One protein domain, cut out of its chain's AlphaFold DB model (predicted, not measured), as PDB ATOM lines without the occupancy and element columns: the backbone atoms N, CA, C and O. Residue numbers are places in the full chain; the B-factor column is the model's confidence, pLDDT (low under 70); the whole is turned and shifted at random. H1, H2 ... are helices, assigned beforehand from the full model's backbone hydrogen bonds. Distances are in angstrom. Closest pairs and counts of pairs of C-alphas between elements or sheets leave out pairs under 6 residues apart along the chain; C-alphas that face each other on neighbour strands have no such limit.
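This is residues 6 to 62 of the 64 residues of an uncharacterized protein of Streptomyces sp. SID10853 (UniProt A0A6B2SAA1). Three helices joined end to end make a flat, open frame with an empty middle: H1 and H2 form a V closed at their link, and H3 turns a corner at the other end of H2 and runs across the mouth of the V. No helix touches another, and long parts of each stand free, namely residues 6 to 14 of H1, 30 to 35 of H2, and 49 to 60 of H3 with the last residues 61 and 62. The printed part has 57 residues with three named helices, in the order H1, H2, H3, and no named strand; its class is all helix. The whole is loose, with a radius of gyration of the C-alphas of 14.0 A, and the C-alphas span 33 by 32 by 16 A.

Begin at C-alpha 6, at (218.139, 214.309, 123.754), where H1 starts; it holds residues 6 to 21 and runs 22.4 A from its first to its last C-alpha. Go on past four residues to Ala 26, at (219.410, 207.945, 146.287), and you enter H2, residues 26 to 40, 21.3 A long. After four more residues comes H3, residues 45 to 60, 22.5 A long; find its last C-alpha, that of Gly 60, at (206.697, 223.763, 120.379).

Look first at Phe 19 and Ala 26, whose C-alphas, 7.7 A apart, are the closest of H1 and H2. These two helices are close but not clearly touching, with 1 pair of C-alphas within 8 A. They run opposite ways at a shallow tilt of 33 degrees, only just short of steep, and their centres are 15.7 A apart. Next look at Val 39 and Ala 45, whose C-alphas, 6.2 A apart, are the closest of H2 and H3. H2 and H3 are also close but not clearly touching, with 1 pair of C-alphas within 8 A. Their lines are about perpendicular at 73 degrees, only just past a steep tilt, and their centres are 20.2 A apart. H1 and H3 are apart. Along the backbones of H1, H2 and H3, every O i to N i+4 pair is within hydrogen-bond range.

The two C-alphas farthest apart are those of Ser 27 and Gly 61, at 36.4 A, while those of the first and last printed residues, Ser 6 and Ile 62, are 19.0 A apart. The printed part has no cut, and the links H1 to H2 and H2 to H3 are tight. The mean pLDDT of the printed part is 88.5, and no printed residue is under 70.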
ATOM      1  N   SER A   6     217.342 213.195 123.225       84.69
ATOM      2  CA  SER A   6     218.139 214.309 123.754       84.69
ATOM      3  C   SER A   6     217.475 215.017 124.939       84.69
ATOM      4  O   SER A   6     218.164 215.434 125.865       84.69
ATOM      5  N   GLY A   7     216.143 215.122 124.946       86.38
ATOM      6  CA  GLY A   7     215.392 215.709 126.058       86.38
ATOM      7  C   GLY A   7     215.463 214.850 127.319       86.38
ATOM      8  O   GLY A   7     215.693 215.374 128.403       86.38
ATOM      9  N   VAL A   8     215.342 213.526 127.178       89.00
ATOM     10  CA  VAL A   8     215.486 212.587 128.304       89.00
ATOM     11  C   VAL A   8     216.906 212.631 128.875       89.00
ATOM     12  O   VAL A   8     217.070 212.680 130.093       89.00
ATOM     13  N   VAL A   9     217.927 212.676 128.013       91.31
ATOM     14  CA  VAL A   9     219.331 212.792 128.440       91.31
ATOM     15  C   VAL A   9     219.573 214.106 129.187       91.31
ATOM     16  O   VAL A   9     220.149 214.079 130.272       91.31
ATOM     17  N   LEU A  10     219.089 215.239 128.664       91.75
ATOM     18  CA  LEU A  10     219.200 216.543 129.328       91.75
ATOM     19  C   LEU A  10     218.584 216.506 130.735       91.75
ATOM     20  O   LEU A  10     219.221 216.913 131.707       91.75
ATOM     21  N   LEU A  11     217.363 215.982 130.852       89.31
ATOM     22  CA  LEU A  11     216.628 215.906 132.115       89.31
ATOM     23  C   LEU A  11     217.330 214.970 133.115       89.31
ATOM     24  O   LEU A  11     217.430 215.293 134.299       89.31
ATOM     25  N   GLY A  12     217.900 213.864 132.629       89.88
ATOM     26  CA  GLY A  12     218.738 212.960 133.420       89.88
ATOM     27  C   GLY A  12     220.016 213.624 133.945       89.88
ATOM     28  O   GLY A  12     220.352 213.454 135.117       89.88
ATOM     29  N   VAL A  13     220.699 214.432 133.126       92.69
ATOM     30  CA  VAL A  13     221.878 215.202 133.562       92.69
ATOM     31  C   VAL A  13     221.494 216.233 134.625       92.69
ATOM     32  O   VAL A  13     222.186 216.343 135.636       92.69
ATOM     33  N   ILE A  14     220.379 216.948 134.452       90.12
ATOM     34  CA  ILE A  14     219.884 217.915 135.447       90.12
ATOM     35  C   ILE A  14     219.563 217.211 136.774       90.12
ATOM     36  O   ILE A  14     219.991 217.666 137.834       90.12
ATOM     37  N   ALA A  15     218.879 216.065 136.728       87.75
ATOM     38  CA  ALA A  15     218.597 215.264 137.918       87.75
ATOM     39  C   ALA A  15     219.885 214.786 138.612       87.75
ATOM     40  O   ALA A  15     219.984 214.827 139.839       87.75
ATOM     41  N   PHE A  16     220.899 214.390 137.839       87.94
ATOM     42  CA  PHE A  16     222.210 214.019 138.369       87.94
ATOM     43  C   PHE A  16     222.937 215.204 139.027       87.94
ATOM     44  O   PHE A  16     223.569 215.044 140.074       87.94
ATOM     45  N   LEU A  17     222.820 216.409 138.464       89.88
ATOM     46  CA  LEU A  17     223.357 217.619 139.089       89.88
ATOM     47  C   LEU A  17     222.667 217.919 140.426       89.88
ATOM     48  O   LEU A  17     223.373 218.202 141.394       89.88
ATOM     49  N   PHE A  18     221.340 217.777 140.517       86.44
ATOM     50  CA  PHE A  18     220.602 217.920 141.783       86.44
ATOM     51  C   PHE A  18     221.008 216.874 142.829       86.44
ATOM     52  O   PHE A  18     221.133 217.192 144.013       86.44
ATOM     53  N   PHE A  19     221.301 215.644 142.403       82.38
ATOM     54  CA  PHE A  19     221.916 214.621 143.258       82.38
ATOM     55  C   PHE A  19     223.235 215.079 143.871       82.38
ATOM     56  O   PHE A  19     223.509 214.812 145.041       82.38
ATOM     57  N   LYS A  20     224.055 215.774 143.082       81.94
ATOM     58  CA  LYS A  20     225.405 216.155 143.487       81.94
ATOM     59  C   LYS A  20     225.473 217.491 144.239       81.94
ATOM     60  O   LYS A  20     226.369 217.653 145.064       81.94
ATOM     61  N   LYS A  21     224.589 218.450 143.940       75.94
ATOM     62  CA  LYS A  21     224.630 219.819 144.493       75.94
ATOM     63  C   LYS A  21     223.590 220.097 145.578       75.94
ATOM     64  O   LYS A  21     223.902 220.856 146.485       75.94
ATOM     65  N   ASP A  22     222.419 219.467 145.524       70.31
ATOM     66  CA  ASP A  22     221.275 219.808 146.387       70.31
ATOM     67  C   ASP A  22     220.917 218.696 147.389       70.31
ATOM     68  O   ASP A  22     219.909 218.763 148.088       70.31
ATOM     69  N   GLY A  23     221.755 217.657 147.492       71.88
ATOM     70  CA  GLY A  23     221.585 216.592 148.482       71.88
ATOM     71  C   GLY A  23     220.415 215.650 148.194       71.88
ATOM     72  O   GLY A  23     219.907 215.010 149.122       71.88
ATOM     73  N   LEU A  24     219.980 215.537 146.929       79.25
ATOM     74  CA  LEU A  24     218.944 214.579 146.548       79.25
ATOM     75  C   LEU A  24     219.425 213.162 146.892       79.25
ATOM     76  O   LEU A  24     220.393 212.650 146.331       79.25
ATOM     77  N   LYS A  25     218.772 212.532 147.871       85.25
ATOM     78  CA  LYS A  25     219.144 211.186 148.323       85.25
ATOM     79  C   LYS A  25     218.821 210.164 147.237       85.25
ATOM     80  O   LYS A  25     217.772 210.247 146.601       85.25
ATOM     81  N   ALA A  26     219.649 209.121 147.138       84.69
ATOM     82  CA  ALA A  26     219.410 207.945 146.287       84.69
ATOM     83  C   ALA A  26     217.990 207.377 146.432       84.69
ATOM     84  O   ALA A  26     217.383 206.953 145.451       84.69
ATOM     85  N   SER A  27     217.427 207.466 147.640       87.69
ATOM     86  CA  SER A  27     216.055 207.061 147.931       87.69
ATOM     87  C   SER A  27     214.998 207.793 147.100       87.69
ATOM     88  O   SER A  27     214.020 207.165 146.718       87.69
ATOM     89  N   HIS A  28     215.177 209.077 146.774       87.75
ATOM     90  CA  HIS A  28     214.198 209.827 145.978       87.75
ATOM     91  C   HIS A  28     214.170 209.321 144.539       87.75
ATOM     92  O   HIS A  28     213.105 208.997 144.026       87.75
ATOM     93  N   GLY A  29     215.344 209.179 143.914       88.62
ATOM     94  CA  GLY A  29     215.449 208.628 142.562       88.62
ATOM     95  C   GLY A  29     214.881 207.211 142.477       88.62
ATOM     96  O   GLY A  29     214.127 206.903 141.555       88.62
ATOM     97  N   LEU A  30     215.170 206.379 143.482       91.94
ATOM     98  CA  LEU A  30     214.647 205.018 143.562       91.94
ATOM     99  C   LEU A  30     213.119 204.992 143.712       91.94
ATOM    100  O   LEU A  30     212.448 204.296 142.954       91.94
ATOM    101  N   VAL A  31     212.555 205.766 144.645       94.25
ATOM    102  CA  VAL A  31     211.100 205.824 144.855       94.25
ATOM    103  C   VAL A  31     210.395 206.386 143.621       94.25
ATOM    104  O   VAL A  31     209.386 205.824 143.207       94.25
ATOM    105  N   CYS A  32     210.935 207.425 142.975       90.94
ATOM    106  CA  CYS A  32     210.379 207.965 141.732       90.94
ATOM    107  C   CYS A  32     210.405 206.944 140.586       90.94
ATOM    108  O   CYS A  32     209.425 206.841 139.850       90.94
ATOM    109  N   ALA A  33     211.486 206.170 140.438       91.56
ATOM    110  CA  ALA A  33     211.581 205.129 139.416       91.56
ATOM    111  C   ALA A  33     210.566 203.998 139.654       91.56
ATOM    112  O   ALA A  33     209.854 203.602 138.730       91.56
ATOM    113  N   LEU A  34     210.450 203.523 140.898       95.06
ATOM    114  CA  LEU A  34     209.477 202.494 141.280       95.06
ATOM    115  C   LEU A  34     208.036 202.992 141.130       95.06
ATOM    116  O   LEU A  34     207.180 202.264 140.632       95.06
ATOM    117  N   PHE A  35     207.772 204.244 141.504       94.50
ATOM    118  CA  PHE A  35     206.471 204.877 141.317       94.50
ATOM    119  C   PHE A  35     206.118 205.006 139.831       94.50
ATOM    120  O   PHE A  35     205.009 204.659 139.435       94.50
ATOM    121  N   GLY A  36     207.065 205.432 138.992       92.06
ATOM    122  CA  GLY A  36     206.877 205.486 137.542       92.06
ATOM    123  C   GLY A  36     206.569 204.112 136.941       92.06
ATOM    124  O   GLY A  36     205.651 203.989 136.132       92.06
ATOM    125  N   PHE A  37     207.278 203.071 137.385       93.81
ATOM    126  CA  PHE A  37     207.018 201.689 136.978       93.81
ATOM    127  C   PHE A  37     205.620 201.213 137.398       93.81
ATOM    128  O   PHE A  37     204.906 200.617 136.594       93.81
ATOM    129  N   TYR A  38     205.200 201.526 138.625       94.25
ATOM    130  CA  TYR A  38     203.852 201.226 139.107       94.25
ATOM    131  C   TYR A  38     202.781 201.920 138.257       94.25
ATOM    132  O   TYR A  38     201.866 201.262 137.766       94.25
ATOM    133  N   VAL A  39     202.919 203.231 138.015       93.75
ATOM    134  CA  VAL A  39     201.965 204.018 137.216       93.75
ATOM    135  C   VAL A  39     201.874 203.515 135.774       93.75
ATOM    136  O   VAL A  39     200.774 203.494 135.217       93.75
ATOM    137  N   ALA A  40     202.981 203.060 135.181       91.31
ATOM    138  CA  ALA A  40     203.013 202.551 133.809       91.31
ATOM    139  C   ALA A  40     202.086 201.342 133.575       91.31
ATOM    140  O   ALA A  40     201.582 201.175 132.468       91.31
ATOM    141  N   GLY A  41     201.831 200.531 134.606       90.75
ATOM    142  CA  GLY A  41     200.906 199.393 134.540       90.75
ATOM    143  C   GLY A  41     199.436 199.746 134.791       90.75
ATOM    144  O   GLY A  41     198.583 198.863 134.750       90.75
ATOM    145  N   THR A  42     199.119 201.011 135.080       93.31
ATOM    146  CA  THR A  42     197.755 201.445 135.416       93.31
ATOM    147  C   THR A  42     197.020 202.032 134.212       93.31
ATOM    148  O   THR A  42     197.626 202.505 133.250       93.31
ATOM    149  N   ALA A  43     195.692 202.130 134.313       93.50
ATOM    150  CA  ALA A  43     194.857 202.832 133.333       93.50
ATOM    151  C   ALA A  43     195.151 204.349 133.220       93.50
ATOM    152  O   ALA A  43     194.603 205.012 132.344       93.50
ATOM    153  N   ILE A  44     196.014 204.906 134.083       92.00
ATOM    154  CA  ILE A  44     196.393 206.330 134.115       92.00
ATOM    155  C   ILE A  44     197.580 206.624 133.170       92.00
ATOM    156  O   ILE A  44     197.796 207.761 132.754       92.00
ATOM    157  N   ALA A  45     198.347 205.613 132.752       91.12
ATOM    158  CA  ALA A  45     199.456 205.789 131.807       91.12
ATOM    159  C   ALA A  45     199.088 206.550 130.500       91.12
ATOM    160  O   ALA A  45     199.835 207.461 130.109       91.12
ATOM    161  N   PRO A  46     197.956 206.261 129.819       91.31
ATOM    162  CA  PRO A  46     197.571 206.997 128.613       91.31
ATOM    163  C   PRO A  46     197.207 208.464 128.881       91.31
ATOM    164  O   PRO A  46     197.535 209.318 128.059       91.31
ATOM    165  N   SER A  47     196.603 208.797 130.027       92.94
ATOM    166  CA  SER A  47     196.293 210.192 130.370       92.94
ATOM    167  C   SER A  47     197.553 211.003 130.689       92.94
ATOM    168  O   SER A  47     197.645 212.156 130.269       92.94
ATOM    169  N   ILE A  48     198.570 210.396 131.311       91.44
ATOM    170  CA  ILE A  48     199.897 211.020 131.480       91.44
ATOM    171  C   ILE A  48     200.556 211.290 130.120       91.44
ATOM    172  O   ILE A  48     201.095 212.375 129.893       91.44
ATOM    173  N   THR A  49     200.477 210.336 129.190       89.81
ATOM    174  CA  THR A  49     201.023 210.499 127.832       89.81
ATOM    175  C   THR A  49     200.316 211.619 127.068       89.81
ATOM    176  O   THR A  49     200.982 212.447 126.445       89.81
ATOM    177  N   ALA A  50     198.984 211.686 127.151       92.00
ATOM    178  CA  ALA A  50     198.196 212.751 126.537       92.00
ATOM    179  C   ALA A  50     198.526 214.128 127.141       92.00
ATOM    180  O   ALA A  50     198.729 215.088 126.403       92.00
ATOM    181  N   GLY A  51     198.664 214.216 128.469       91.50
ATOM    182  CA  GLY A  51     199.096 215.442 129.147       91.50
ATOM    183  C   GLY A  51     200.486 215.907 128.703       91.50
ATOM    184  O   GLY A  51     200.680 217.085 128.397       91.50
ATOM    185  N   GLY A  52     201.438 214.976 128.583       89.38
ATOM    186  CA  GLY A  52     202.769 215.259 128.039       89.38
ATOM    187  C   GLY A  52     202.730 215.755 126.590       89.38
ATOM    188  O   GLY A  52     203.499 216.646 126.231       89.38
ATOM    189  N   ALA A  53     201.811 215.232 125.770       89.94
ATOM    190  CA  ALA A  53     201.617 215.675 124.390       89.94
ATOM    191  C   ALA A  53     201.134 217.118 124.306       89.94
ATOM    192  O   ALA A  53     201.682 217.907 123.533       89.94
ATOM    193  N   SER A  54     200.154 217.470 125.135       91.31
ATOM    194  CA  SER A  54     199.641 218.835 125.220       91.31
ATOM    195  C   SER A  54     200.742 219.810 125.625       91.31
ATOM    196  O   SER A  54     200.920 220.834 124.969       91.31
ATOM    197  N   LEU A  55     201.548 219.466 126.637       89.19
ATOM    198  CA  LEU A  55     202.667 220.309 127.067       89.19
ATOM    199  C   LEU A  55     203.720 220.483 125.963       89.19
ATOM    200  O   LEU A  55     204.160 221.602 125.703       89.19
ATOM    201  N   ALA A  56     204.099 219.398 125.284       87.19
ATOM    202  CA  ALA A  56     205.049 219.455 124.175       87.19
ATOM    203  C   ALA A  56     204.526 220.318 123.015       87.19
ATOM    204  O   ALA A  56     205.282 221.105 122.447       87.19
ATOM    205  N   SER A  57     203.232 220.222 122.698       87.19
ATOM    206  CA  SER A  57     202.591 221.048 121.671       87.19
ATOM    207  C   SER A  57     202.561 222.528 122.053       87.19
ATOM    208  O   SER A  57     202.781 223.379 121.194       87.19
ATOM    209  N   MET A  58     202.314 222.846 123.329       89.56
ATOM    210  CA  MET A  58     202.360 224.223 123.830       89.56
ATOM    211  C   MET A  58     203.772 224.801 123.733       89.56
ATOM    212  O   MET A  58     203.941 225.896 123.208       89.56
ATOM    213  N   LEU A  59     204.788 224.057 124.184       86.75
ATOM    214  CA  LEU A  59     206.187 224.490 124.131       86.75
ATOM    215  C   LEU A  59     206.698 224.627 122.691       86.75
ATOM    216  O   LEU A  59     207.383 225.594 122.380       86.75
ATOM    217  N   GLY A  60     206.338 223.698 121.799       82.88
ATOM    218  CA  GLY A  60     206.697 223.763 120.379       82.88
ATOM    219  C   GLY A  60     206.009 224.899 119.613       82.88
ATOM    220  O   GLY A  60     206.520 225.339 118.586       82.88
ATOM    221  N   GLY A  61     204.870 225.396 120.111       82.75
ATOM    222  CA  GLY A  61     204.175 226.564 119.567       82.75
ATOM    223  C   GLY A  61     204.798 227.908 119.963       82.75
ATOM    224  O   GLY A  61     204.478 228.923 119.342       82.75
ATOM    225  N   ILE A  62     205.697 227.935 120.955       84.31
ATOM    226  CA  ILE A  62     206.447 229.135 121.346       84.31
ATOM    227  C   ILE A  62     207.550 229.360 120.306       84.31
ATOM    228  O   ILE A  62     208.654 228.824 120.404       84.31
TER     229      ILE A  62